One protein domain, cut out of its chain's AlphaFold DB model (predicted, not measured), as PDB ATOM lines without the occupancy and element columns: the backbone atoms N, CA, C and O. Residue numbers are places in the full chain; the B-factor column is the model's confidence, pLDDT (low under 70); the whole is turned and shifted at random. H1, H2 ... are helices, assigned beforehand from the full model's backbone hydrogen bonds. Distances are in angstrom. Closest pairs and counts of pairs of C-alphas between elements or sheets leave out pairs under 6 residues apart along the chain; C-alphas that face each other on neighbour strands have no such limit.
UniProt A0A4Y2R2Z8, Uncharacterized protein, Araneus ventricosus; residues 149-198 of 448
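This is residues 149 to 198 of the 448 residues of an uncharacterized protein of Araneus ventricosus (UniProt A0A4Y2R2Z8). One long helix, H2, makes the length of a rod, and a short helix, H1, sits loosely beside its middle. From the end of H1 the chain folds back through residues 158 to 170 to the start of H2, and residues 193 to 198 stick out at the other end. The printed part has 50 residues with two named helices, H1 then H2, and no named strand: all helix. It is loose, with a radius of gyration of the C-alphas of 12.7 A and spans of 42 by 19 by 11 A.

Find C-alpha 171 at (24.644, 45.073, -24.517); from there H2, residues 171 to 197, runs 38.6 A to C-alpha 197 at (48.053, 29.000, 1.678). Go back to C-alpha 149 at (21.252, 35.778, -6.276) for H1, residues 149 to 157, 12.4 A long.

Look at Leu 155 and Ile 185: their C-alphas, the closest of H1 and H2, are 8.0 A apart, and the helices are close but not clearly touching. They run the same way at a steep tilt of 36 degrees, only just steep. In H1 and H2 every O i to N i+4 pair is within hydrogen-bond range.

The C-alphas farthest apart, of Lys 168 and Gln 198, are 42.1 A apart. The printed part has no cut; the link from H1 to H2, 13 residues, is long. Mean pLDDT of the printed part is 78.6; residues 167 to 168 and 171 to 173 are under 70.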
ATOM      1  N   GLU A 149      21.245  35.849  -7.735       81.31
ATOM      2  CA  GLU A 149      21.252  35.778  -6.276       81.31
ATOM      3  C   GLU A 149      22.239  34.722  -5.765       81.31
ATOM      4  O   GLU A 149      23.123  35.054  -4.978       81.31
ATOM      5  N   LYS A 150      22.208  33.497  -6.315       83.38
ATOM      6  CA  LYS A 150      23.197  32.444  -6.007       83.38
ATOM      7  C   LYS A 150      24.630  32.922  -6.227       83.38
ATOM      8  O   LYS A 150      25.491  32.736  -5.372       83.38
ATOM      9  N   LEU A 151      24.883  33.570  -7.361       82.50
ATOM     10  CA  LEU A 151      26.218  34.048  -7.698       82.50
ATOM     11  C   LEU A 151      26.651  35.224  -6.809       82.50
ATOM     12  O   LEU A 151      27.818  35.312  -6.439       82.50
ATOM     13  N   ASN A 152      25.726  36.103  -6.419       87.31
ATOM     14  CA  ASN A 152      26.014  37.181  -5.474       87.31
ATOM     15  C   ASN A 152      26.315  36.666  -4.064       87.31
ATOM     16  O   ASN A 152      27.210  37.219  -3.426       87.31
ATOM     17  N   ASN A 153      25.658  35.592  -3.622       84.19
ATOM     18  CA  ASN A 153      25.946  34.956  -2.335       84.19
ATOM     19  C   ASN A 153      27.378  34.400  -2.310       84.19
ATOM     20  O   ASN A 153      28.152  34.744  -1.420       84.19
ATOM     21  N   SER A 154      27.792  33.664  -3.350       84.25
ATOM     22  CA  SER A 154      29.176  33.172  -3.460       84.25
ATOM     23  C   SER A 154      30.204  34.303  -3.545       84.25
ATOM     24  O   SER A 154      31.304  34.200  -3.008       84.25
ATOM     25  N   LEU A 155      29.873  35.413  -4.211       83.31
ATOM     26  CA  LEU A 155      30.762  36.574  -4.258       83.31
ATOM     27  C   LEU A 155      30.918  37.232  -2.889       83.31
ATOM     28  O   LEU A 155      32.031  37.626  -2.546       83.31
ATOM     29  N   GLN A 156      29.839  37.328  -2.116       82.44
ATOM     30  CA  GLN A 156      29.864  37.894  -0.775       82.44
ATOM     31  C   GLN A 156      30.672  37.020   0.193       82.44
ATOM     32  O   GLN A 156      31.479  37.559   0.948       82.44
ATOM     33  N   GLU A 157      30.539  35.692   0.112       77.94
ATOM     34  CA  GLU A 157      31.375  34.739   0.861       77.94
ATOM     35  C   GLU A 157      32.865  34.891   0.524       77.94
ATOM     36  O   GLU A 157      33.720  34.826   1.403       77.94
ATOM     37  N   MET A 158      33.190  35.182  -0.740       75.75
ATOM     38  CA  MET A 158      34.558  35.467  -1.187       75.75
ATOM     39  C   MET A 158      35.010  36.922  -0.937       75.75
ATOM     40  O   MET A 158      36.033  37.337  -1.488       75.75
ATOM     41  N   GLY A 159      34.255  37.734  -0.186       72.69
ATOM     42  CA  GLY A 159      34.599  39.132   0.125       72.69
ATOM     43  C   GLY A 159      34.509  40.105  -1.063       72.69
ATOM     44  O   GLY A 159      35.050  41.210  -1.020       72.69
ATOM     45  N   ASN A 160      33.841  39.717  -2.150       81.06
ATOM     46  CA  ASN A 160      33.681  40.518  -3.362       81.06
ATOM     47  C   ASN A 160      32.336  41.257  -3.389       81.06
ATOM     48  O   ASN A 160      31.314  40.765  -2.921       81.06
ATOM     49  N   SER A 161      32.297  42.442  -4.015       78.94
ATOM     50  CA  SER A 161      31.031  43.186  -4.145       78.94
ATOM     51  C   SER A 161      30.000  42.442  -5.019       78.94
ATOM     52  O   SER A 161      30.392  41.850  -6.030       78.94
ATOM     53  N   PRO A 162      28.692  42.536  -4.725       82.81
ATOM     54  CA  PRO A 162      27.652  41.937  -5.558       82.81
ATOM     55  C   PRO A 162      27.607  42.511  -6.984       82.81
ATOM     56  O   PRO A 162      27.955  43.671  -7.239       82.81
ATOM     57  N   ILE A 163      27.144  41.699  -7.932       83.69
ATOM     58  CA  ILE A 163      26.805  42.103  -9.295       83.69
ATOM     59  C   ILE A 163      25.489  42.877  -9.266       83.69
ATOM     60  O   ILE A 163      24.447  42.372  -8.848       83.69
ATOM     61  N   LYS A 164      25.534  44.122  -9.752       79.94
ATOM     62  CA  LYS A 164      24.354  44.988  -9.841       79.94
ATOM     63  C   LYS A 164      23.535  44.642 -11.084       79.94
ATOM     64  O   LYS A 164      24.094  44.464 -12.168       79.94
ATOM     65  N   LYS A 165      22.202  44.641 -10.957       75.12
ATOM     66  CA  LYS A 165      21.295  44.573 -12.113       75.12
ATOM     67  C   LYS A 165      21.482  45.833 -12.968       75.12
ATOM     68  O   LYS A 165      21.070  46.927 -12.594       75.12
ATOM     69  N   VAL A 166      22.118  45.685 -14.127       72.81
ATOM     70  CA  VAL A 166      22.415  46.779 -15.071       72.81
ATOM     71  C   VAL A 166      21.429  46.808 -16.244       72.81
ATOM     72  O   VAL A 166      21.809  46.868 -17.417       72.81
ATOM     73  N   SER A 167      20.131  46.773 -15.930       66.25
ATOM     74  CA  SER A 167      19.040  46.763 -16.920       66.25
ATOM     75  C   SER A 167      19.049  47.991 -17.842       66.25
ATOM     76  O   SER A 167      18.656  47.888 -19.000       66.25
ATOM     77  N   LYS A 168      19.592  49.122 -17.377       68.94
ATOM     78  CA  LYS A 168      19.690  50.382 -18.131       68.94
ATOM     79  C   LYS A 168      20.909  50.487 -19.073       68.94
ATOM     80  O   LYS A 168      20.981  51.438 -19.838       68.94
ATOM     81  N   LEU A 169      21.867  49.549 -19.029       77.31
ATOM     82  CA  LEU A 169      23.078  49.580 -19.874       77.31
ATOM     83  C   LEU A 169      22.872  48.877 -21.223       77.31
ATOM     84  O   LEU A 169      22.140  47.888 -21.302       77.31
ATOM     85  N   SER A 170      23.591  49.328 -22.258       73.50
ATOM     86  CA  SER A 170      23.611  48.669 -23.572       73.50
ATOM     87  C   SER A 170      24.313  47.304 -23.521       73.50
ATOM     88  O   SER A 170      25.152  47.051 -22.656       73.50
ATOM     89  N   ASN A 171      24.031  46.411 -24.477       68.00
ATOM     90  CA  ASN A 171      24.644  45.073 -24.517       68.00
ATOM     91  C   ASN A 171      26.183  45.097 -24.553       68.00
ATOM     92  O   ASN A 171      26.829  44.233 -23.960       68.00
ATOM     93  N   VAL A 172      26.781  46.094 -25.210       66.75
ATOM     94  CA  VAL A 172      28.243  46.271 -25.253       66.75
ATOM     95  C   VAL A 172      28.777  46.673 -23.875       66.75
ATOM     96  O   VAL A 172      29.750  46.092 -23.390       66.75
ATOM     97  N   GLN A 173      28.096  47.599 -23.198       66.25
ATOM     98  CA  GLN A 173      28.463  48.057 -21.857       66.25
ATOM     99  C   GLN A 173      28.282  46.960 -20.799       66.25
ATOM    100  O   GLN A 173      29.123  46.827 -19.912       66.25
ATOM    101  N   ARG A 174      27.243  46.122 -20.913       75.12
ATOM    102  CA  ARG A 174      27.037  44.959 -20.029       75.12
ATOM    103  C   ARG A 174      28.191  43.957 -20.131       75.12
ATOM    104  O   ARG A 174      28.677  43.489 -19.105       75.12
ATOM    105  N   LYS A 175      28.687  43.682 -21.345       75.44
ATOM    106  CA  LYS A 175      29.862  42.815 -21.562       75.44
ATOM    107  C   LYS A 175      31.138  43.403 -20.956       75.44
ATOM    108  O   LYS A 175      31.883  42.687 -20.293       75.44
ATOM    109  N   GLN A 176      31.376  44.702 -21.144       73.44
ATOM    110  CA  GLN A 176      32.536  45.384 -20.554       73.44
ATOM    111  C   GLN A 176      32.480  45.410 -19.021       73.44
ATOM    112  O   GLN A 176      33.492  45.163 -18.369       73.44
ATOM    113  N   TYR A 177      31.302  45.662 -18.442       80.19
ATOM    114  CA  TYR A 177      31.080  45.576 -16.998       80.19
ATOM    115  C   TYR A 177      31.380  44.166 -16.471       80.19
ATOM    116  O   TYR A 177      32.120  44.033 -15.499       80.19
ATOM    117  N   GLY A 178      30.890  43.128 -17.158       80.06
ATOM    118  CA  GLY A 178      31.182  41.732 -16.827       80.06
ATOM    119  C   GLY A 178      32.679  41.418 -16.848       80.06
ATOM    120  O   GLY A 178      33.192  40.870 -15.878       80.06
ATOM    121  N   LYS A 179      33.403  41.842 -17.895       80.25
ATOM    122  CA  LYS A 179      34.858  41.630 -18.010       80.25
ATOM    123  C   LYS A 179      35.630  42.289 -16.860       80.25
ATOM    124  O   LYS A 179      36.392  41.620 -16.173       80.25
ATOM    125  N   ARG A 180      35.354  43.569 -16.581       77.88
ATOM    126  CA  ARG A 180      35.981  44.301 -15.464       77.88
ATOM    127  C   ARG A 180      35.661  43.670 -14.112       77.88
ATOM    128  O   ARG A 180      36.486  43.679 -13.205       77.88
ATOM    129  N   LYS A 181      34.436  43.168 -13.947       82.50
ATOM    130  CA  LYS A 181      34.012  42.525 -12.704       82.50
ATOM    131  C   LYS A 181      34.721  41.189 -12.505       82.50
ATOM    132  O   LYS A 181      35.192  40.932 -11.404       82.50
ATOM    133  N   PHE A 182      34.848  40.397 -13.566       82.25
ATOM    134  CA  PHE A 182      35.586  39.138 -13.567       82.25
ATOM    135  C   PHE A 182      37.061  39.342 -13.203       82.25
ATOM    136  O   PHE A 182      37.557  38.668 -12.311       82.25
ATOM    137  N   GLU A 183      37.732  40.329 -13.802       79.88
ATOM    138  CA  GLU A 183      39.130  40.663 -13.480       79.88
ATOM    139  C   GLU A 183      39.316  40.997 -11.990       79.88
ATOM    140  O   GLU A 183      40.250  40.510 -11.356       79.88
ATOM    141  N   LYS A 184      38.381  41.753 -11.395       81.56
ATOM    142  CA  LYS A 184      38.402  42.060  -9.954       81.56
ATOM    143  C   LYS A 184      38.209  40.821  -9.080       81.56
ATOM    144  O   LYS A 184      38.915  40.677  -8.090       81.56
ATOM    145  N   ILE A 185      37.289  39.930  -9.460       82.62
ATOM    146  CA  ILE A 185      37.045  38.671  -8.739       82.62
ATOM    147  C   ILE A 185      38.289  37.785  -8.794       82.62
ATOM    148  O   ILE A 185      38.702  37.249  -7.772       82.62
ATOM    149  N   VAL A 186      38.918  37.666  -9.965       81.81
ATOM    150  CA  VAL A 186      40.157  36.898 -10.145       81.81
ATOM    151  C   VAL A 186      41.291  37.483  -9.299       81.81
ATOM    152  O   VAL A 186      42.028  36.732  -8.674       81.81
ATOM    153  N   SER A 187      41.420  38.811  -9.225       80.44
ATOM    154  CA  SER A 187      42.427  39.450  -8.366       80.44
ATOM    155  C   SER A 187      42.185  39.168  -6.881       80.44
ATOM    156  O   SER A 187      43.091  38.721  -6.189       80.44
ATOM    157  N   ALA A 188      40.953  39.357  -6.400       81.19
ATOM    158  CA  ALA A 188      40.609  39.130  -4.995       81.19
ATOM    159  C   ALA A 188      40.734  37.649  -4.595       81.19
ATOM    160  O   ALA A 188      41.211  37.323  -3.516       81.19
ATOM    161  N   THR A 189      40.347  36.727  -5.480       81.69
ATOM    162  CA  THR A 189      40.505  35.285  -5.234       81.69
ATOM    163  C   THR A 189      41.970  34.855  -5.226       81.69
ATOM    164  O   THR A 189      42.328  34.013  -4.409       81.69
ATOM    165  N   LYS A 190      42.837  35.460  -6.055       79.81
ATOM    166  CA  LYS A 190      44.296  35.256  -5.977       79.81
ATOM    167  C   LYS A 190      44.850  35.671  -4.616       79.81
ATOM    168  O   LYS A 190      45.608  34.909  -4.026       79.81
ATOM    169  N   GLU A 191      44.464  36.844  -4.118       79.44
ATOM    170  CA  GLU A 191      44.900  37.347  -2.808       79.44
ATOM    171  C   GLU A 191      44.388  36.469  -1.658       79.44
ATOM    172  O   GLU A 191      45.164  36.085  -0.780       79.44
ATOM    173  N   ASN A 192      43.115  36.068  -1.698       79.62
ATOM    174  CA  ASN A 192      42.527  35.181  -0.694       79.62
ATOM    175  C   ASN A 192      43.206  33.803  -0.678       79.62
ATOM    176  O   ASN A 192      43.482  33.263   0.390       79.62
ATOM    177  N   LEU A 193      43.508  33.243  -1.851       78.75
ATOM    178  CA  LEU A 193      44.162  31.940  -1.980       78.75
ATOM    179  C   LEU A 193      45.630  31.995  -1.534       78.75
ATOM    180  O   LEU A 193      46.091  31.091  -0.841       78.75
ATOM    181  N   ALA A 194      46.339  33.076  -1.863       80.94
ATOM    182  CA  ALA A 194      47.692  33.333  -1.374       80.94
ATOM    183  C   ALA A 194      47.732  33.444   0.159       80.94
ATOM    184  O   ALA A 194      48.578  32.829   0.806       80.94
ATOM    185  N   THR A 195      46.758  34.152   0.738       80.50
ATOM    186  CA  THR A 195      46.610  34.308   2.193       80.50
ATOM    187  C   THR A 195      46.286  32.977   2.874       80.50
ATOM    188  O   THR A 195      46.931  32.622   3.858       80.50
ATOM    189  N   ALA A 196      45.337  32.206   2.335       81.19
ATOM    190  CA  ALA A 196      44.936  30.912   2.891       81.19
ATOM    191  C   ALA A 196      46.072  29.874   2.872       81.19
ATOM    192  O   ALA A 196      46.179  29.057   3.783       81.19
ATOM    193  N   LEU A 197      46.926  29.918   1.847       81.56
ATOM    194  CA  LEU A 197      48.053  29.000   1.678       81.56
ATOM    195  C   LEU A 197      49.377  29.533   2.257       81.56
ATOM    196  O   LEU A 197      50.379  28.830   2.186       81.56
ATOM    197  N   GLN A 198      49.399  30.750   2.820       77.31
ATOM    198  CA  GLN A 198      50.601  31.425   3.344       77.31
ATOM    199  C   GLN A 198      51.757  31.522   2.328       77.31
ATOM    200  O   GLN A 198      52.935  31.495   2.684       77.31
TER     201      GLN A 198